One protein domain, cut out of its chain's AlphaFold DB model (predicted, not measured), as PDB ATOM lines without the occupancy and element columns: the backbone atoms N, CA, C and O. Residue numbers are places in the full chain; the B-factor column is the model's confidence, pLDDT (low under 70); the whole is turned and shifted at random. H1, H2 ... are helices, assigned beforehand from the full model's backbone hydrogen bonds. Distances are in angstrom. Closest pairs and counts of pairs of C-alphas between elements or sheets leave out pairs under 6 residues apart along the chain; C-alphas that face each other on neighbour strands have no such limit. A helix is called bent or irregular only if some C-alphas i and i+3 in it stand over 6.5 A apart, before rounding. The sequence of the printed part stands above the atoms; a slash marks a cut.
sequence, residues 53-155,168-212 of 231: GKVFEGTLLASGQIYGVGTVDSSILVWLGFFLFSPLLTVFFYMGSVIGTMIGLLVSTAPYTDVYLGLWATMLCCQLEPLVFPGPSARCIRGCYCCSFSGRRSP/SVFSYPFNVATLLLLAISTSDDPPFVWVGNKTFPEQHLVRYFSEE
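This is residues 53 to 155 and 168 to 212 of the 231 residues of the protein "Putative urea transporter 1-like" of Penaeus vannamei (UniProt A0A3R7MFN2). The longest helix, H3, runs through the middle; H1 crosses it, H2 folds back against its first end as a hairpin, and the short H4 packs on H1. H6 and H7 form a crossed pair, H6 near H3, while the short H5 and then H8 lie towards the end of the whole opposite to H4, and the unnamed residues 117 to 128 pass close to the middle. The printed part has 148 residues with eight named helices, H1 to H8 in order along the chain, and no named strand; the class is all helix, and the helix packing is mostly crossed. The whole is compact, with a radius of gyration of the C-alphas of 15.9 A, and spans 49 by 38 by 22 A.

Start with H1, residues 53 to 65, and go on to H2, residues 72 to 85; they touch, with C-alphas 64 and 75 closest at 4.3 A, at a steep tilt of 63 degrees, the same way. Next comes H3, residues 87 to 107, the hub, touching five other helices. H2 and H3 form a helical hairpin, a steep tilt of 42 degrees, opposite ways; H2 touches with residues 79 to 83 alone and H3 with 89 to 90 alone, the closest C-alphas being those of Phe 82 and Thr 90, 5.4 A apart. With residues 94 to 101 alone, H3 touches H1, the C-alphas of Thr 59 and Ser 97 closest at 5.3 A, at a steep tilt of 58 degrees, opposite ways. H4, residues 113 to 116, touches residues 54 to 59 of H1, with C-alphas 58 and 116 closest at 4.4 A; it only just touches H3, with 3 pairs of C-alphas within 8 A, the closest Gly 104 and Val 115 at 5.9 A. Further on, H5, residues 129 to 132, only just touches H3, with 3 such pairs, the closest C-alphas 89 and 130 at 6.9 A. H6, residues 138 to 150, is near H3, with 12 pairs of C-alphas within 10 A. H7, residues 172 to 184, touches H6 at a steep tilt of 43 degrees, opposite ways, with C-alphas 147 and 177 closest at 6.4 A; H7 and H3 are apart. Last, H8, residues 201 to 212, touches H5 with residues 201 to 204 alone, the C-alphas of Leu 131 and Pro 201 closest at 5.1 A. H8 and H3 only just touch, only at their ends, with 3 pairs and C-alphas 88 and 202 closest at 6.7 A. In the backbone, every O i to N i+4 pair is within hydrogen-bond range in H2, H3, H7 and H8; in H1 it is 7 of 9 and in H6 8 of 9, while H4 and H5 are too short for such a pair.

Find C-alpha 53 at (-3.216, 33.333, 1.069); from there H1 runs 18.0 A to C-alpha 65, neither bent nor irregular, but only just: C-alphas 60 and 63 are 6.2 A apart. H2, from Val 72 to Phe 85, is 19.9 A long. Look for C-alpha 87 at (16.390, 46.119, -5.991), where H3 begins its 30.2 A to Val 107. H4, Thr 113 to Tyr 116, and H5, Glu 129 to Val 132, have four residues each, 5.1 A and 5.6 A long. H6 measures 18.9 A from Ala 138 to Ser 150, and H7 18.4 A from Tyr 172 to Ile 184. H8 runs 16.5 A from Pro 201 to C-alpha 212 at (38.767, 42.674, -1.361).

The two C-alphas farthest apart are those of Pro 111 and Glu 211, at 50.3 A. Residues 156 to 167 are not printed, and C-alphas 155 and 168 stand 19.3 A apart across this cut, which lies in the link from H6 to H7. Of the links printed whole, those from H4 to H5 and from H7 to H8 are long, with 12 and 16 residues. The mean pLDDT of the printed part is 72.9; look for values under 70 at residues 122 to 155, 168 to 173 and 188 to 196, among others.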
ATOM      1  N   GLY A  53      -2.955  32.135   1.873       90.31
ATOM      2  CA  GLY A  53      -3.216  33.333   1.069       90.31
ATOM      3  C   GLY A  53      -3.147  34.620   1.898       90.31
ATOM      4  O   GLY A  53      -2.510  35.585   1.483       90.31
ATOM      5  N   LYS A  54      -3.715  34.608   3.109       88.88
ATOM      6  CA  LYS A  54      -3.660  35.726   4.060       88.88
ATOM      7  C   LYS A  54      -2.285  35.906   4.687       88.88
ATOM      8  O   LYS A  54      -1.878  37.029   4.963       88.88
ATOM      9  N   VAL A  55      -1.541  34.818   4.867       89.56
ATOM     10  CA  VAL A  55      -0.131  34.871   5.272       89.56
ATOM     11  C   VAL A  55       0.694  35.605   4.214       89.56
ATOM     12  O   VAL A  55       1.448  36.516   4.548       89.56
ATOM     13  N   PHE A  56       0.522  35.254   2.937       90.50
ATOM     14  CA  PHE A  56       1.194  35.940   1.835       90.50
ATOM     15  C   PHE A  56       0.765  37.410   1.735       90.50
ATOM     16  O   PHE A  56       1.622  38.289   1.641       90.50
ATOM     17  N   GLU A  57      -0.533  37.696   1.848       90.50
ATOM     18  CA  GLU A  57      -1.061  39.065   1.907       90.50
ATOM     19  C   GLU A  57      -0.403  39.870   3.041       90.50
ATOM     20  O   GLU A  57       0.080  40.979   2.811       90.50
ATOM     21  N   GLY A  58      -0.259  39.272   4.227       87.31
ATOM     22  CA  GLY A  58       0.433  39.869   5.370       87.31
ATOM     23  C   GLY A  58       1.893  40.224   5.079       87.31
ATOM     24  O   GLY A  58       2.362  41.281   5.504       87.31
ATOM     25  N   THR A  59       2.611  39.409   4.293       89.62
ATOM     26  CA  THR A  59       3.990  39.748   3.881       89.62
ATOM     27  C   THR A  59       4.058  40.975   2.969       89.62
ATOM     28  O   THR A  59       5.026  41.737   3.035       89.62
ATOM     29  N   LEU A  60       3.033  41.204   2.140       89.75
ATOM     30  CA  LEU A  60       2.951  42.387   1.284       89.75
ATOM     31  C   LEU A  60       2.534  43.623   2.084       89.75
ATOM     32  O   LEU A  60       3.199  44.660   1.982       89.75
ATOM     33  N   LEU A  61       1.493  43.484   2.913       89.75
ATOM     34  CA  LEU A  61       0.959  44.529   3.789       89.75
ATOM     35  C   LEU A  61       1.997  45.068   4.773       89.75
ATOM     36  O   LEU A  61       1.936  46.240   5.135       89.75
ATOM     37  N   ALA A  62       2.989  44.258   5.149       86.31
ATOM     38  CA  ALA A  62       4.097  44.663   6.008       86.31
ATOM     39  C   ALA A  62       4.749  45.993   5.590       86.31
ATOM     40  O   ALA A  62       5.081  46.810   6.443       86.31
ATOM     41  N   SER A  63       4.907  46.236   4.285       86.81
ATOM     42  CA  SER A  63       5.482  47.491   3.780       86.81
ATOM     43  C   SER A  63       4.570  48.699   4.022       86.81
ATOM     44  O   SER A  63       5.045  49.751   4.443       86.81
ATOM     45  N   GLY A  64       3.257  48.548   3.824       85.81
ATOM     46  CA  GLY A  64       2.266  49.587   4.104       85.81
ATOM     47  C   GLY A  64       2.142  49.881   5.597       85.81
ATOM     48  O   GLY A  64       2.015  51.043   5.988       85.81
ATOM     49  N   GLN A  65       2.288  48.858   6.445       84.69
ATOM     50  CA  GLN A  65       2.260  49.006   7.902       84.69
ATOM     51  C   GLN A  65       3.386  49.902   8.441       84.69
ATOM     52  O   GLN A  65       3.203  50.543   9.474       84.69
ATOM     53  N   ILE A  66       4.513  50.034   7.727       80.94
ATOM     54  CA  ILE A  66       5.576  51.004   8.067       80.94
ATOM     55  C   ILE A  66       5.025  52.439   8.066       80.94
ATOM     56  O   ILE A  66       5.431  53.266   8.882       80.94
ATOM     57  N   TYR A  67       4.067  52.715   7.183       81.25
ATOM     58  CA  TYR A  67       3.405  54.009   7.028       81.25
ATOM     59  C   TYR A  67       2.016  54.054   7.685       81.25
ATOM     60  O   TYR A  67       1.290  55.032   7.517       81.25
ATOM     61  N   GLY A  68       1.629  53.008   8.424       81.25
ATOM     62  CA  GLY A  68       0.305  52.892   9.037       81.25
ATOM     63  C   GLY A  68      -0.835  52.686   8.034       81.25
ATOM     64  O   GLY A  68      -1.985  52.975   8.358       81.25
ATOM     65  N   VAL A  69      -0.537  52.205   6.820       82.88
ATOM     66  CA  VAL A  69      -1.540  51.947   5.779       82.88
ATOM     67  C   VAL A  69      -1.733  50.442   5.602       82.88
ATOM     68  O   VAL A  69      -0.827  49.726   5.189       82.88
ATOM     69  N   GLY A  70      -2.941  49.958   5.896       81.81
ATOM     70  CA  GLY A  70      -3.293  48.534   5.859       81.81
ATOM     71  C   GLY A  70      -3.904  48.050   4.543       81.81
ATOM     72  O   GLY A  70      -4.666  47.090   4.567       81.81
ATOM     73  N   THR A  71      -3.643  48.718   3.416       88.38
ATOM     74  CA  THR A  71      -4.203  48.327   2.110       88.38
ATOM     75  C   THR A  71      -3.142  47.722   1.198       88.38
ATOM     76  O   THR A  71      -1.980  48.139   1.197       88.38
ATOM     77  N   VAL A  72      -3.535  46.725   0.403       89.69
ATOM     78  CA  VAL A  72      -2.624  46.044  -0.528       89.69
ATOM     79  C   VAL A  72      -2.134  47.010  -1.608       89.69
ATOM     80  O   VAL A  72      -0.932  47.086  -1.842       89.69
ATOM     81  N   ASP A  73      -3.023  47.833  -2.170       91.69
ATOM     82  CA  ASP A  73      -2.687  48.792  -3.233       91.69
ATOM     83  C   ASP A  73      -1.588  49.776  -2.805       91.69
ATOM     84  O   ASP A  73      -0.580  49.939  -3.494       91.69
ATOM     85  N   SER A  74      -1.725  50.376  -1.619       90.06
ATOM     86  CA  SER A  74      -0.695  51.264  -1.064       90.06
ATOM     87  C   SER A  74       0.620  50.534  -0.802       90.06
ATOM     88  O   SER A  74       1.691  51.093  -1.013       90.06
ATOM     89  N   SER A  75       0.544  49.283  -0.348       90.19
ATOM     90  CA  SER A  75       1.726  48.483  -0.029       90.19
ATOM     91  C   SER A  75       2.508  48.136  -1.296       90.19
ATOM     92  O   SER A  75       3.733  48.205  -1.311       90.19
ATOM     93  N   ILE A  76       1.814  47.844  -2.400       91.62
ATOM     94  CA  ILE A  76       2.436  47.611  -3.710       91.62
ATOM     95  C   ILE A  76       3.189  48.857  -4.188       91.62
ATOM     96  O   ILE A  76       4.310  48.735  -4.680       91.62
ATOM     97  N   LEU A  77       2.622  50.056  -4.010       93.00
ATOM     98  CA  LEU A  77       3.308  51.302  -4.368       93.00
ATOM     99  C   LEU A  77       4.593  51.507  -3.554       93.00
ATOM    100  O   LEU A  77       5.609  51.922  -4.112       93.00
ATOM    101  N   VAL A  78       4.577  51.169  -2.261       90.19
ATOM    102  CA  VAL A  78       5.774  51.213  -1.403       90.19
ATOM    103  C   VAL A  78       6.827  50.212  -1.883       90.19
ATOM    104  O   VAL A  78       7.989  50.583  -2.047       90.19
ATOM    105  N   TRP A  79       6.429  48.971  -2.179       90.38
ATOM    106  CA  TRP A  79       7.329  47.957  -2.735       90.38
ATOM    107  C   TRP A  79       7.951  48.388  -4.063       90.38
ATOM    108  O   TRP A  79       9.147  48.201  -4.273       90.38
ATOM    109  N   LEU A  80       7.163  49.008  -4.942       91.19
ATOM    110  CA  LEU A  80       7.645  49.537  -6.214       91.19
ATOM    111  C   LEU A  80       8.634  50.691  -6.000       91.19
ATOM    112  O   LEU A  80       9.653  50.761  -6.684       91.19
ATOM    113  N   GLY A  81       8.386  51.549  -5.008       89.38
ATOM    114  CA  GLY A  81       9.325  52.589  -4.587       89.38
ATOM    115  C   GLY A  81      10.659  52.018  -4.095       89.38
ATOM    116  O   GLY A  81      11.715  52.474  -4.534       89.38
ATOM    117  N   PHE A  82      10.626  50.986  -3.247       86.75
ATOM    118  CA  PHE A  82      11.840  50.287  -2.811       86.75
ATOM    119  C   PHE A  82      12.579  49.668  -3.992       86.75
ATOM    120  O   PHE A  82      13.796  49.820  -4.086       86.75
ATOM    121  N   PHE A  83      11.857  49.038  -4.920       89.75
ATOM    122  CA  PHE A  83      12.451  48.375  -6.076       89.75
ATOM    123  C   PHE A  83      13.159  49.360  -7.009       89.75
ATOM    124  O   PHE A  83      14.271  49.089  -7.457       89.75
ATOM    125  N   LEU A  84      12.545  50.520  -7.263       89.62
ATOM    126  CA  LEU A  84      13.145  51.579  -8.077       89.62
ATOM    127  C   LEU A  84      14.350  52.236  -7.397       89.62
ATOM    128  O   LEU A  84      15.287  52.638  -8.084       89.62
ATOM    129  N   PHE A  85      14.332  52.355  -6.068       86.88
ATOM    130  CA  PHE A  85      15.453  52.903  -5.310       86.88
ATOM    131  C   PHE A  85      16.637  51.929  -5.252       86.88
ATOM    132  O   PHE A  85      17.775  52.313  -5.510       86.88
ATOM    133  N   SER A  86      16.368  50.677  -4.884       83.38
ATOM    134  CA  SER A  86      17.362  49.621  -4.725       83.38
ATOM    135  C   SER A  86      16.680  48.243  -4.788       83.38
ATOM    136  O   SER A  86      16.005  47.818  -3.836       83.38
ATOM    137  N   PRO A  87      16.874  47.491  -5.885       86.62
ATOM    138  CA  PRO A  87      16.390  46.119  -5.991       86.62
ATOM    139  C   PRO A  87      16.951  45.225  -4.882       86.62
ATOM    140  O   PRO A  87      16.243  44.355  -4.374       86.62
ATOM    141  N   LEU A  88      18.201  45.460  -4.464       80.75
ATOM    142  CA  LEU A  88      18.828  44.681  -3.402       80.75
ATOM    143  C   LEU A  88      18.116  44.924  -2.065       80.75
ATOM    144  O   LEU A  88      17.714  43.969  -1.403       80.75
ATOM    145  N   LEU A  89      17.888  46.193  -1.706       80.25
ATOM    146  CA  LEU A  89      17.160  46.575  -0.494       80.25
ATOM    147  C   LEU A  89      15.775  45.926  -0.455       80.25
ATOM    148  O   LEU A  89      15.372  45.385   0.571       80.25
ATOM    149  N   THR A  90      15.085  45.913  -1.593       86.44
ATOM    150  CA  THR A  90      13.753  45.311  -1.737       86.44
ATOM    151  C   THR A  90      13.753  43.828  -1.392       86.44
ATOM    152  O   THR A  90      12.903  43.382  -0.624       86.44
ATOM    153  N   VAL A  91      14.724  43.064  -1.901       84.19
ATOM    154  CA  VAL A  91      14.843  41.629  -1.608       84.19
ATOM    155  C   VAL A  91      15.076  41.395  -0.118       84.19
ATOM    156  O   VAL A  91      14.408  40.554   0.478       84.19
ATOM    157  N   PHE A  92      15.971  42.157   0.514       79.44
ATOM    158  CA  PHE A  92      16.235  42.016   1.950       79.44
ATOM    159  C   PHE A  92      15.032  42.409   2.812       79.44
ATOM    160  O   PHE A  92      14.704  41.703   3.769       79.44
ATOM    161  N   PHE A  93      14.327  43.481   2.444       81.38
ATOM    162  CA  PHE A  93      13.087  43.871   3.108       81.38
ATOM    163  C   PHE A  93      12.012  42.791   2.976       81.38
ATOM    164  O   PHE A  93      11.352  42.451   3.961       81.38
ATOM    165  N   TYR A  94      11.861  42.213   1.783       86.50
ATOM    166  CA  TYR A  94      10.884  41.163   1.526       86.50
ATOM    167  C   TYR A  94      11.214  39.874   2.287       86.50
ATOM    168  O   TYR A  94      10.344  39.310   2.946       86.50
ATOM    169  N   MET A  95      12.483  39.458   2.306       83.12
ATOM    170  CA  MET A  95      12.940  38.311   3.096       83.12
ATOM    171  C   MET A  95      12.685  38.514   4.594       83.12
ATOM    172  O   MET A  95      12.180  37.610   5.259       83.12
ATOM    173  N   GLY A  96      12.969  39.709   5.122       78.62
ATOM    174  CA  GLY A  96      12.647  40.059   6.507       78.62
ATOM    175  C   GLY A  96      11.144  40.001   6.795       78.62
ATOM    176  O   GLY A  96      10.745  39.507   7.850       78.62
ATOM    177  N   SER A  97      10.314  40.436   5.843       84.19
ATOM    178  CA  SER A  97       8.855  40.346   5.947       84.19
ATOM    179  C   SER A  97       8.364  38.896   6.017       84.19
ATOM    180  O   SER A  97       7.622  38.539   6.929       84.19
ATOM    181  N   VAL A  98       8.850  38.025   5.125       86.56
ATOM    182  CA  VAL A  98       8.522  36.590   5.135       86.56
ATOM    183  C   VAL A  98       8.930  35.945   6.457       86.56
ATOM    184  O   VAL A  98       8.105  35.303   7.105       86.56
ATOM    185  N   ILE A  99      10.177  36.147   6.896       81.38
ATOM    186  CA  ILE A  99      10.682  35.590   8.159       81.38
ATOM    187  C   ILE A  99       9.827  36.071   9.338       81.38
ATOM    188  O   ILE A  99       9.519  35.286  10.234       81.38
ATOM    189  N   GLY A 100       9.392  37.331   9.329       78.75
ATOM    190  CA  GLY A 100       8.574  37.886  10.404       78.75
ATOM    191  C   GLY A 100       7.166  37.384  10.468       78.75
ATOM    192  O   GLY A 100       6.686  37.065  11.554       78.75
ATOM    193  N   THR A 101       6.540  37.215   9.317       83.88
ATOM    194  CA  THR A 101       5.242  36.564   9.250       83.88
ATOM    195  C   THR A 101       5.345  35.107   9.713       83.88
ATOM    196  O   THR A 101       4.506  34.667  10.495       83.88
ATOM    197  N   MET A 102       6.407  34.375   9.343       83.25
ATOM    198  CA  MET A 102       6.622  32.994   9.809       83.25
ATOM    199  C   MET A 102       6.857  32.909  11.321       83.25
ATOM    200  O   MET A 102       6.266  32.065  11.988       83.25
ATOM    201  N   ILE A 103       7.675  33.795  11.893       78.50
ATOM    202  CA  ILE A 103       7.867  33.865  13.350       78.50
ATOM    203  C   ILE A 103       6.551  34.239  14.042       78.50
ATOM    204  O   ILE A 103       6.219  33.657  15.073       78.50
ATOM    205  N   GLY A 104       5.772  35.153  13.459       76.00
ATOM    206  CA  GLY A 104       4.433  35.495  13.930       76.00
ATOM    207  C   GLY A 104       3.501  34.285  13.977       76.00
ATOM    208  O   GLY A 104       2.818  34.098  14.977       76.00
ATOM    209  N   LEU A 105       3.529  33.413  12.965       82.25
ATOM    210  CA  LEU A 105       2.769  32.154  12.972       82.25
ATOM    211  C   LEU A 105       3.254  31.166  14.041       82.25
ATOM    212  O   LEU A 105       2.437  30.476  14.639       82.25
ATOM    213  N   LEU A 106       4.566  31.096  14.284       80.88
ATOM    214  CA  LEU A 106       5.150  30.185  15.277       80.88
ATOM    215  C   LEU A 106       4.886  30.629  16.721       80.88
ATOM    216  O   LEU A 106       4.765  29.791  17.611       80.88
ATOM    217  N   VAL A 107       4.849  31.941  16.966       75.81
ATOM    218  CA  VAL A 107       4.717  32.516  18.313       75.81
ATOM    219  C   VAL A 107       3.265  32.859  18.648       75.81
ATOM    220  O   VAL A 107       2.882  32.812  19.819       75.81
ATOM    221  N   SER A 108       2.452  33.231  17.658       73.50
ATOM    222  CA  SER A 108       1.048  33.567  17.884       73.50
ATOM    223  C   SER A 108       0.204  32.302  17.975       73.50
ATOM    224  O   SER A 108       0.228  31.446  17.096       73.50
ATOM    225  N   THR A 109      -0.606  32.212  19.022       75.44
ATOM    226  CA  THR A 109      -1.741  31.289  19.065       75.44
ATOM    227  C   THR A 109      -2.929  31.935  18.357       75.44
ATOM    228  O   THR A 109      -3.031  33.163  18.346       75.44
ATOM    229  N   ALA A 110      -3.823  31.130  17.775       68.00
ATOM    230  CA  ALA A 110      -5.044  31.626  17.140       68.00
ATOM    231  C   ALA A 110      -5.802  32.614  18.062       68.00
ATOM    232  O   ALA A 110      -5.867  32.372  19.274       68.00
ATOM    233  N   PRO A 111      -6.378  33.709  17.522       77.06
ATOM    234  CA  PRO A 111      -6.526  34.051  16.097       77.06
ATOM    235  C   PRO A 111      -5.282  34.691  15.441       77.06
ATOM    236  O   PRO A 111      -4.554  35.460  16.061       77.06
ATOM    237  N   TYR A 112      -5.074  34.427  14.142       82.38
ATOM    238  CA  TYR A 112      -3.920  34.911  13.351       82.38
ATOM    239  C   TYR A 112      -4.119  36.288  12.686       82.38
ATOM    240  O   TYR A 112      -3.402  36.643  11.750       82.38
ATOM    241  N   THR A 113      -5.076  37.092  13.154       83.25
ATOM    242  CA  THR A 113      -5.435  38.384  12.535       83.25
ATOM    243  C   THR A 113      -4.252  39.339  12.428       83.25
ATOM    244  O   THR A 113      -4.042  39.945  11.382       83.25
ATOM    245  N   ASP A 114      -3.425  39.422  13.469       80.62
ATOM    246  CA  ASP A 114      -2.275  40.332  13.497       80.62
ATOM    247  C   ASP A 114      -1.190  39.916  12.494       80.62
ATOM    248  O   ASP A 114      -0.471  40.754  11.947       80.62
ATOM    249  N   VAL A 115      -1.074  38.608  12.239       84.00
ATOM    250  CA  VAL A 115      -0.152  38.043  11.246       84.00
ATOM    251  C   VAL A 115      -0.634  38.385   9.839       84.00
ATOM    252  O   VAL A 115       0.154  38.849   9.019       84.00
ATOM    253  N   TYR A 116      -1.934  38.234   9.581       86.81
ATOM    254  CA  TYR A 116      -2.543  38.552   8.286       86.81
ATOM    255  C   TYR A 116      -2.521  40.052   7.970       86.81
ATOM    256  O   TYR A 116      -2.404  40.430   6.812       86.81
ATOM    257  N   LEU A 117      -2.562  40.911   8.991       85.25
ATOM    258  CA  LEU A 117      -2.403  42.359   8.835       85.25
ATOM    259  C   LEU A 117      -0.945  42.797   8.598       85.25
ATOM    260  O   LEU A 117      -0.705  43.976   8.340       85.25
ATOM    261  N   GLY A 118       0.027  41.882   8.687       78.94
ATOM    262  CA  GLY A 118       1.448  42.178   8.475       78.94
ATOM    263  C   GLY A 118       2.139  42.873   9.656       78.94
ATOM    264  O   GLY A 118       3.259  43.359   9.507       78.94
ATOM    265  N   LEU A 119       1.515  42.909  10.841       79.44
ATOM    266  CA  LEU A 119       2.054  43.597  12.028       79.44
ATOM    267  C   LEU A 119       3.296  42.911  12.615       79.44
ATOM    268  O   LEU A 119       4.094  43.538  13.304       79.44
ATOM    269  N   TRP A 120       3.472  41.617  12.345       75.81
ATOM    270  CA  TRP A 120       4.628  40.845  12.812       75.81
ATOM    271  C   TRP A 120       5.876  41.050  11.951       75.81
ATOM    272  O   TRP A 120       7.001  40.972  12.442       75.81
ATOM    273  N   ALA A 121       5.681  41.352  10.671       72.19
ATOM    274  CA  ALA A 121       6.752  41.546   9.704       72.19
ATOM    275  C   ALA A 121       7.476  42.896   9.874       72.19
ATOM    276  O   ALA A 121       8.683  42.985   9.634       72.19
ATOM    277  N   THR A 122       6.783  43.931  10.361       61.81
ATOM    278  CA  THR A 122       7.365  45.260  10.640       61.81
ATOM    279  C   THR A 122       8.306  45.287  11.843       61.81
ATOM    280  O   THR A 122       9.060  46.244  12.015       61.81
ATOM    281  N   MET A 123       8.295  44.247  12.680       57.56
ATOM    282  CA  MET A 123       9.110  44.189  13.895       57.56
ATOM    283  C   MET A 123      10.517  43.616  13.682       57.56
ATOM    284  O   MET A 123      11.340  43.673  14.598       57.56
ATOM    285  N   LEU A 124      10.823  43.076  12.498       59.72
ATOM    286  CA  LEU A 124      12.123  42.461  12.230       59.72
ATOM    287  C   LEU A 124      13.134  43.427  11.634       59.72
ATOM    288  O   LEU A 124      13.210  43.653  10.441       59.72
ATOM    289  N   CYS A 125      14.040  43.852  12.496       54.00
ATOM    290  CA  CYS A 125      15.260  44.618  12.251       54.00
ATOM    291  C   CYS A 125      16.180  44.110  11.111       54.00
ATOM    292  O   CYS A 125      17.104  44.823  10.727       54.00
ATOM    293  N   CYS A 126      15.933  42.928  10.531       53.16
ATOM    294  CA  CYS A 126      16.732  42.350   9.441       53.16
ATOM    295  C   CYS A 126      16.699  43.164   8.136       53.16
ATOM    296  O   CYS A 126      17.489  42.899   7.236       53.16
ATOM    297  N   GLN A 127      15.809  44.146   8.012       55.03
ATOM    298  CA  GLN A 127      15.630  44.898   6.771       55.03
ATOM    299  C   GLN A 127      16.758  45.912   6.479       55.03
ATOM    300  O   GLN A 127      17.013  46.217   5.316       55.03
ATOM    301  N   LEU A 128      17.467  46.414   7.501       56.62
ATOM    302  CA  LEU A 128      18.502  47.452   7.330       56.62
ATOM    303  C   LEU A 128      19.946  46.942   7.257       56.62
ATOM    304  O   LEU A 128      20.847  47.742   7.004       56.62
ATOM    305  N   GLU A 129      20.186  45.642   7.453       58.12
ATOM    306  CA  GLU A 129      21.541  45.068   7.426       58.12
ATOM    307  C   GLU A 129      22.352  45.472   6.176       58.12
ATOM    308  O   GLU A 129      23.471  45.952   6.356       58.12
ATOM    309  N   PRO A 130      21.816  45.413   4.938       52.53
ATOM    310  CA  PRO A 130      22.596  45.711   3.733       52.53
ATOM    311  C   PRO A 130      22.990  47.185   3.594       52.53
ATOM    312  O   PRO A 130      23.918  47.508   2.857       52.53
ATOM    313  N   LEU A 131      22.256  48.091   4.253       54.03
ATOM    314  CA  LEU A 131      22.484  49.537   4.170       54.03
ATOM    315  C   LEU A 131      23.640  49.985   5.074       54.03
ATOM    316  O   LEU A 131      24.249  51.032   4.846       54.03
ATOM    317  N   VAL A 132      23.914  49.212   6.126       54.91
ATOM    318  CA  VAL A 132      24.958  49.507   7.114       54.91
ATOM    319  C   VAL A 132      26.163  48.591   6.918       54.91
ATOM    320  O   VAL A 132      27.293  49.054   7.073       54.91
ATOM    321  N   PHE A 133      25.940  47.335   6.521       54.09
ATOM    322  CA  PHE A 133      26.979  46.325   6.375       54.09
ATOM    323  C   PHE A 133      26.922  45.637   5.004       54.09
ATOM    324  O   PHE A 133      25.906  45.043   4.641       54.09
ATOM    325  N   PRO A 134      28.023  45.659   4.235       49.84
ATOM    326  CA  PRO A 134      28.098  44.989   2.945       49.84
ATOM    327  C   PRO A 134      28.337  43.481   3.139       49.84
ATOM    328  O   PRO A 134      29.430  42.979   2.904       49.84
ATOM    329  N   GLY A 135      27.324  42.745   3.603       48.91
ATOM    330  CA  GLY A 135      27.352  41.280   3.630       48.91
ATOM    331  C   GLY A 135      26.343  40.654   4.600       48.91
ATOM    332  O   GLY A 135      26.212  41.144   5.719       48.91
ATOM    333  N   PRO A 136      25.654  39.558   4.217       50.91
ATOM    334  CA  PRO A 136      24.756  38.840   5.113       50.91
ATOM    335  C   PRO A 136      25.578  38.126   6.186       50.91
ATOM    336  O   PRO A 136      26.289  37.155   5.921       50.91
ATOM    337  N   SER A 137      25.494  38.601   7.418       53.94
ATOM    338  CA  SER A 137      26.183  37.996   8.546       53.94
ATOM    339  C   SER A 137      25.187  37.191   9.386       53.94
ATOM    340  O   SER A 137      24.145  37.679   9.822       53.94
ATOM    341  N   ALA A 138      25.532  35.944   9.723       52.31
ATOM    342  CA  ALA A 138      24.710  35.106  10.611       52.31
ATOM    343  C   ALA A 138      24.465  35.736  12.007       52.31
ATOM    344  O   ALA A 138      23.655  35.254  12.798       52.31
ATOM    345  N   ARG A 139      25.179  36.819  12.342       51.31
ATOM    346  CA  ARG A 139      25.084  37.558  13.606       51.31
ATOM    347  C   ARG A 139      23.900  38.526  13.635       51.31
ATOM    348  O   ARG A 139      23.255  38.609  14.678       51.31
ATOM    349  N   CYS A 140      23.556  39.159  12.516       50.91
ATOM    350  CA  CYS A 140      22.402  40.056  12.419       50.91
ATOM    351  C   CYS A 140      21.075  39.302  12.570       50.91
ATOM    352  O   CYS A 140      20.207  39.735  13.326       50.91
ATOM    353  N   ILE A 141      20.967  38.110  11.974       54.03
ATOM    354  CA  ILE A 141      19.804  37.218  12.127       54.03
ATOM    355  C   ILE A 141      19.593  36.840  13.607       54.03
ATOM    356  O   ILE A 141      18.471  36.883  14.111       54.03
ATOM    357  N   ARG A 142      20.678  36.538  14.341       50.25
ATOM    358  CA  ARG A 142      20.620  36.226  15.784       50.25
ATOM    359  C   ARG A 142      20.215  37.429  16.639       50.25
ATOM    360  O   ARG A 142      19.451  37.259  17.588       50.25
ATOM    361  N   GLY A 143      20.696  38.628  16.307       50.38
ATOM    362  CA  GLY A 143      20.302  39.870  16.982       50.38
ATOM    363  C   GLY A 143      18.819  40.190  16.784       50.38
ATOM    364  O   GLY A 143      18.109  40.450  17.754       50.38
ATOM    365  N   CYS A 144      18.329  40.060  15.549       54.84
ATOM    366  CA  CYS A 144      16.926  40.302  15.225       54.84
ATOM    367  C   CYS A 144      15.993  39.295  15.913       54.84
ATOM    368  O   CYS A 144      14.988  39.692  16.500       54.84
ATOM    369  N   TYR A 145      16.377  38.013  15.947       55.41
ATOM    370  CA  TYR A 145      15.669  36.979  16.709       55.41
ATOM    371  C   TYR A 145      15.583  37.309  18.212       55.41
ATOM    372  O   TYR A 145      14.523  37.174  18.824       55.41
ATOM    373  N   CYS A 146      16.676  37.795  18.813       52.66
ATOM    374  CA  CYS A 146      16.718  38.165  20.231       52.66
ATOM    375  C   CYS A 146      15.781  39.343  20.563       52.66
ATOM    376  O   CYS A 146      15.081  39.311  21.579       52.66
ATOM    377  N   CYS A 147      15.710  40.356  19.693       51.75
ATOM    378  CA  CYS A 147      14.815  41.504  19.869       51.75
ATOM    379  C   CYS A 147      13.334  41.111  19.753       51.75
ATOM    380  O   CYS A 147      12.534  41.517  20.596       51.75
ATOM    381  N   SER A 148      12.975  40.263  18.781       54.72
ATOM    382  CA  SER A 148      11.607  39.741  18.651       54.72
ATOM    383  C   SER A 148      11.191  38.902  19.865       54.72
ATOM    384  O   SER A 148      10.052  38.993  20.321       54.72
ATOM    385  N   PHE A 149      12.116  38.123  20.430       51.00
ATOM    386  CA  PHE A 149      11.844  37.264  21.583       51.00
ATOM    387  C   PHE A 149      11.754  38.048  22.909       51.00
ATOM    388  O   PHE A 149      10.923  37.747  23.771       51.00
ATOM    389  N   SER A 150      12.570  39.093  23.067       47.03
ATOM    390  CA  SER A 150      12.587  39.945  24.269       47.03
ATOM    391  C   SER A 150      11.324  40.800  24.414       47.03
ATOM    392  O   SER A 150      10.962  41.174  25.526       47.03
ATOM    393  N   GLY A 151      10.605  41.059  23.316       47.75
ATOM    394  CA  GLY A 151       9.351  41.813  23.331       47.75
ATOM    395  C   GLY A 151       8.155  41.085  23.958       47.75
ATOM    396  O   GLY A 151       7.131  41.727  24.184       47.75
ATOM    397  N   ARG A 152       8.235  39.769  24.231       52.94
ATOM    398  CA  ARG A 152       7.042  39.000  24.642       52.94
ATOM    399  C   ARG A 152       7.218  37.908  25.696       52.94
ATOM    400  O   ARG A 152       6.245  37.210  25.982       52.94
ATOM    401  N   ARG A 153       8.371  37.779  26.365       37.94
ATOM    402  CA  ARG A 153       8.442  36.958  27.592       37.94
ATOM    403  C   ARG A 153       7.754  37.678  28.761       37.94
ATOM    404  O   ARG A 153       8.393  38.202  29.663       37.94
ATOM    405  N   SER A 154       6.428  37.716  28.741       36.62
ATOM    406  CA  SER A 154       5.585  38.005  29.905       36.62
ATOM    407  C   SER A 154       4.255  37.266  29.731       36.62
ATOM    408  O   SER A 154       3.351  37.773  29.066       36.62
ATOM    409  N   PRO A 155       4.122  36.040  30.270       37.06
ATOM    410  CA  PRO A 155       2.822  35.407  30.392       37.06
ATOM    411  C   PRO A 155       2.065  36.135  31.508       37.06
ATOM    412  O   PRO A 155       2.361  35.980  32.689       37.06
ATOM    413  N   SER A 168       0.251  51.928  20.304       56.41
ATOM    414  CA  SER A 168       0.829  51.024  19.313       56.41
ATOM    415  C   SER A 168       2.350  51.152  19.348       56.41
ATOM    416  O   SER A 168       2.893  52.250  19.341       56.41
ATOM    417  N   VAL A 169       3.045  50.019  19.382       59.53
ATOM    418  CA  VAL A 169       4.509  49.950  19.529       59.53
ATOM    419  C   VAL A 169       5.252  50.476  18.276       59.53
ATOM    420  O   VAL A 169       6.457  50.715  18.335       59.53
ATOM    421  N   PHE A 170       4.536  50.746  17.169       65.75
ATOM    422  CA  PHE A 170       5.033  51.348  15.917       65.75
ATOM    423  C   PHE A 170       6.429  50.812  15.523       65.75
ATOM    424  O   PHE A 170       6.683  49.613  15.615       65.75
ATOM    425  N   SER A 171       7.355  51.673  15.095       69.38
ATOM    426  CA  SER A 171       8.725  51.308  14.718       69.38
ATOM    427  C   SER A 171       9.696  51.261  15.908       69.38
ATOM    428  O   SER A 171      10.906  51.155  15.719       69.38
ATOM    429  N   TYR A 172       9.212  51.340  17.152       67.62
ATOM    430  CA  TYR A 172      10.063  51.313  18.347       67.62
ATOM    431  C   TYR A 172      11.006  50.090  18.423       67.62
ATOM    432  O   TYR A 172      12.211  50.301  18.575       67.62
ATOM    433  N   PRO A 173      10.545  48.830  18.259       69.12
ATOM    434  CA  PRO A 173      11.417  47.653  18.342       69.12
ATOM    435  C   PRO A 173      12.482  47.649  17.245       69.12
ATOM    436  O   PRO A 173      13.626  47.273  17.491       69.12
ATOM    437  N   PHE A 174      12.127  48.141  16.058       72.06
ATOM    438  CA  PHE A 174      13.054  48.329  14.953       72.06
ATOM    439  C   PHE A 174      14.150  49.349  15.292       72.06
ATOM    440  O   PHE A 174      15.334  49.074  15.084       72.06
ATOM    441  N   ASN A 175      13.779  50.498  15.865       74.06
ATOM    442  CA  ASN A 175      14.732  51.538  16.249       74.06
ATOM    443  C   ASN A 175      15.680  51.060  17.354       74.06
ATOM    444  O   ASN A 175      16.888  51.240  17.235       74.06
ATOM    445  N   VAL A 176      15.161  50.405  18.399       71.00
ATOM    446  CA  VAL A 176      15.987  49.879  19.499       71.00
ATOM    447  C   VAL A 176      16.980  48.836  18.991       71.00
ATOM    448  O   VAL A 176      18.163  48.907  19.319       71.00
ATOM    449  N   ALA A 177      16.533  47.900  18.154       69.50
ATOM    450  CA  ALA A 177      17.410  46.888  17.583       69.50
ATOM    451  C   ALA A 177      18.481  47.491  16.659       69.50
ATOM    452  O   ALA A 177      19.646  47.098  16.724       69.50
ATOM    453  N   THR A 178      18.107  48.482  15.846       71.94
ATOM    454  CA  THR A 178      19.044  49.191  14.963       71.94
ATOM    455  C   THR A 178      20.081  49.964  15.773       71.94
ATOM    456  O   THR A 178      21.272  49.869  15.490       71.94
ATOM    457  N   LEU A 179      19.664  50.683  16.819       75.00
ATOM    458  CA  LEU A 179      20.575  51.407  17.708       75.00
ATOM    459  C   LEU A 179      21.520  50.463  18.450       75.00
ATOM    460  O   LEU A 179      22.701  50.771  18.568       75.00
ATOM    461  N   LEU A 180      21.037  49.304  18.903       73.44
ATOM    462  CA  LEU A 180      21.877  48.297  19.546       73.44
ATOM    463  C   LEU A 180      22.935  47.748  18.579       73.44
ATOM    464  O   LEU A 180      24.105  47.640  18.936       73.44
ATOM    465  N   LEU A 181      22.539  47.435  17.347       70.38
ATOM    466  CA  LEU A 181      23.441  46.948  16.305       70.38
ATOM    467  C   LEU A 181      24.479  48.007  15.904       70.38
ATOM    468  O   LEU A 181      25.657  47.686  15.750       70.38
ATOM    469  N   LEU A 182      24.074  49.275  15.820       73.69
ATOM    470  CA  LEU A 182      24.989  50.397  15.610       73.69
ATOM    471  C   LEU A 182      25.942  50.590  16.796       73.69
ATOM    472  O   LEU A 182      27.130  50.796  16.576       73.69
ATOM    473  N   ALA A 183      25.460  50.466  18.033       75.31
ATOM    474  CA  ALA A 183      26.291  50.570  19.231       75.31
ATOM    475  C   ALA A 183      27.339  49.445  19.298       75.31
ATOM    476  O   ALA A 183      28.505  49.701  19.593       75.31
ATOM    477  N   ILE A 184      26.965  48.210  18.943       70.38
ATOM    478  CA  ILE A 184      27.920  47.094  18.819       70.38
ATOM    479  C   ILE A 184      28.938  47.375  17.707       70.38
ATOM    480  O   ILE A 184      30.102  47.020  17.835       70.38
ATOM    481  N   SER A 185      28.537  48.052  16.631       67.38
ATOM    482  CA  SER A 185      29.449  48.429  15.547       67.38
ATOM    483  C   SER A 185      30.461  49.515  15.919       67.38
ATOM    484  O   SER A 185      31.372  49.758  15.134       67.38
ATOM    485  N   THR A 186      30.296  50.192  17.057       72.94
ATOM    486  CA  THR A 186      31.240  51.210  17.546       72.94
ATOM    487  C   THR A 186      32.275  50.664  18.532       72.94
ATOM    488  O   THR A 186      33.057  51.443  19.065       72.94
ATOM    489  N   SER A 187      32.293  49.350  18.793       74.00
ATOM    490  CA  SER A 187      33.329  48.718  19.619       74.00
ATOM    491  C   SER A 187      34.701  48.742  18.938       74.00
ATOM    492  O   SER A 187      34.758  48.725  17.712       74.00
ATOM    493  N   ASP A 188      35.780  48.686  19.725       61.25
ATOM    494  CA  ASP A 188      37.172  48.799  19.244       61.25
ATOM    495  C   ASP A 188      37.565  47.748  18.186       61.25
ATOM    496  O   ASP A 188      38.330  48.057  17.277       61.25
ATOM    497  N   ASP A 189      36.979  46.545  18.246       63.53
ATOM    498  CA  ASP A 189      37.047  45.520  17.193       63.53
ATOM    499  C   ASP A 189      35.647  45.301  16.600       63.53
ATOM    500  O   ASP A 189      34.928  44.371  16.994       63.53
ATOM    501  N   PRO A 190      35.187  46.181  15.693       60.66
ATOM    502  CA  PRO A 190      33.835  46.092  15.197       60.66
ATOM    503  C   PRO A 190      33.698  44.820  14.352       60.66
ATOM    504  O   PRO A 190      34.459  44.592  13.410       60.66
ATOM    505  N   PRO A 191      32.690  43.978  14.628       58.69
ATOM    506  CA  PRO A 191      32.477  42.742  13.884       58.69
ATOM    507  C   PRO A 191      32.058  42.960  12.422       58.69
ATOM    508  O   PRO A 191      31.860  41.973  11.703       58.69
ATOM    509  N   PHE A 192      31.895  44.219  12.008       63.81
ATOM    510  CA  PHE A 192      31.353  44.637  10.732       63.81
ATOM    511  C   PHE A 192      32.163  45.779  10.108       63.81
ATOM    512  O   PHE A 192      32.679  46.653  10.804       63.81
ATOM    513  N   VAL A 193      32.218  45.799   8.775       63.09
ATOM    514  CA  VAL A 193      32.882  46.862   8.013       63.09
ATOM    515  C   VAL A 193      31.950  48.066   7.916       63.09
ATOM    516  O   VAL A 193      30.919  48.008   7.245       63.09
ATOM    517  N   TRP A 194      32.316  49.159   8.582       64.00
ATOM    518  CA  TRP A 194      31.564  50.408   8.531       64.00
ATOM    519  C   TRP A 194      31.754  51.117   7.188       64.00
ATOM    520  O   TRP A 194      32.880  51.347   6.743       64.00
ATOM    521  N   VAL A 195      30.654  51.538   6.561       63.97
ATOM    522  CA  VAL A 195      30.713  52.335   5.334       63.97
ATOM    523  C   VAL A 195      30.621  53.824   5.665       63.97
ATOM    524  O   VAL A 195      29.576  54.321   6.081       63.97
ATOM    525  N   GLY A 196      31.718  54.559   5.449       63.50
ATOM    526  CA  GLY A 196      31.791  55.997   5.749       63.50
ATOM    527  C   GLY A 196      30.820  56.861   4.931       63.50
ATOM    528  O   GLY A 196      30.188  57.758   5.480       63.50
ATOM    529  N   ASN A 197      30.644  56.561   3.636       71.62
ATOM    530  CA  ASN A 197      29.699  57.259   2.756       71.62
ATOM    531  C   ASN A 197      28.481  56.378   2.456       71.62
ATOM    532  O   ASN A 197      28.534  55.510   1.579       71.62
ATOM    533  N   LYS A 198      27.381  56.614   3.179       69.62
ATOM    534  CA  LYS A 198      26.114  55.891   3.011       69.62
ATOM    535  C   LYS A 198      25.404  56.363   1.739       69.62
ATOM    536  O   LYS A 198      25.072  57.536   1.622       69.62
ATOM    537  N   THR A 199      25.216  55.459   0.784       77.94
ATOM    538  CA  THR A 199      24.536  55.713  -0.489       77.94
ATOM    539  C   THR A 199      23.546  54.576  -0.734       77.94
ATOM    540  O   THR A 199      22.614  54.418   0.049       77.94
ATOM    541  N   PHE A 200      23.772  53.758  -1.757       76.81
ATOM    542  CA  PHE A 200      22.956  52.600  -2.092       76.81
ATOM    543  C   PHE A 200      23.684  51.321  -1.666       76.81
ATOM    544  O   PHE A 200      24.912  51.249  -1.828       76.81
ATOM    545  N   PRO A 201      22.965  50.303  -1.167       72.94
ATOM    546  CA  PRO A 201      23.586  49.051  -0.745       72.94
ATOM    547  C   PRO A 201      24.325  48.353  -1.901       72.94
ATOM    548  O   PRO A 201      25.373  47.750  -1.684       72.94
ATOM    549  N   GLU A 202      23.878  48.510  -3.152       77.62
ATOM    550  CA  GLU A 202      24.584  48.011  -4.338       77.62
ATOM    551  C   GLU A 202      25.966  48.652  -4.486       77.62
ATOM    552  O   GLU A 202      26.954  47.976  -4.777       77.62
ATOM    553  N   GLN A 203      26.063  49.960  -4.248       79.31
ATOM    554  CA  GLN A 203      27.330  50.678  -4.345       79.31
ATOM    555  C   GLN A 203      28.280  50.277  -3.214       79.31
ATOM    556  O   GLN A 203      29.492  50.192  -3.427       79.31
ATOM    557  N   HIS A 204      27.749  50.015  -2.019       78.19
ATOM    558  CA  HIS A 204      28.531  49.508  -0.889       78.19
ATOM    559  C   HIS A 204      29.073  48.113  -1.165       78.19
ATOM    560  O   HIS A 204      30.261  47.874  -0.953       78.19
ATOM    561  N   LEU A 205      28.239  47.232  -1.714       76.12
ATOM    562  CA  LEU A 205      28.617  45.872  -2.070       76.12
ATOM    563  C   LEU A 205      29.683  45.843  -3.176       76.12
ATOM    564  O   LEU A 205      30.679  45.131  -3.063       76.12
ATOM    565  N   VAL A 206      29.530  46.666  -4.221       81.75
ATOM    566  CA  VAL A 206      30.534  46.790  -5.294       81.75
ATOM    567  C   VAL A 206      31.863  47.311  -4.750       81.75
ATOM    568  O   VAL A 206      32.915  46.768  -5.090       81.75
ATOM    569  N   ARG A 207      31.836  48.333  -3.882       80.38
ATOM    570  CA  ARG A 207      33.052  48.858  -3.242       80.38
ATOM    571  C   ARG A 207      33.733  47.793  -2.391       80.38
ATOM    572  O   ARG A 207      34.938  47.606  -2.535       80.38
ATOM    573  N   TYR A 208      32.967  47.060  -1.586       78.81
ATOM    574  CA  TYR A 208      33.484  45.979  -0.751       78.81
ATOM    575  C   TYR A 208      34.231  44.923  -1.578       78.81
ATOM    576  O   TYR A 208      35.416  44.686  -1.347       78.81
ATOM    577  N   PHE A 209      33.596  44.382  -2.623       82.00
ATOM    578  CA  PHE A 209      34.243  43.393  -3.490       82.00
ATOM    579  C   PHE A 209      35.433  43.957  -4.275       82.00
ATOM    580  O   PHE A 209      36.356  43.216  -4.618       82.00
ATOM    581  N   SER A 210      35.427  45.254  -4.599       83.19
ATOM    582  CA  SER A 210      36.555  45.885  -5.286       83.19
ATOM    583  C   SER A 210      37.788  46.001  -4.387       83.19
ATOM    584  O   SER A 210      38.894  45.707  -4.841       83.19
ATOM    585  N   GLU A 211      37.599  46.351  -3.114       82.38
ATOM    586  CA  GLU A 211      38.680  46.445  -2.132       82.38
ATOM    587  C   GLU A 211      39.216  45.057  -1.763       82.38
ATOM    588  O   GLU A 211      40.428  44.855  -1.732       82.38
ATOM    589  N   GLU A 212      38.344  44.057  -1.609       81.25
ATOM    590  CA  GLU A 212      38.767  42.674  -1.361       81.25
ATOM    591  C   GLU A 212      39.659  42.133  -2.494       81.25
ATOM    592  O   GLU A 212      40.720  41.555  -2.248       81.25
TER     593      GLU A 212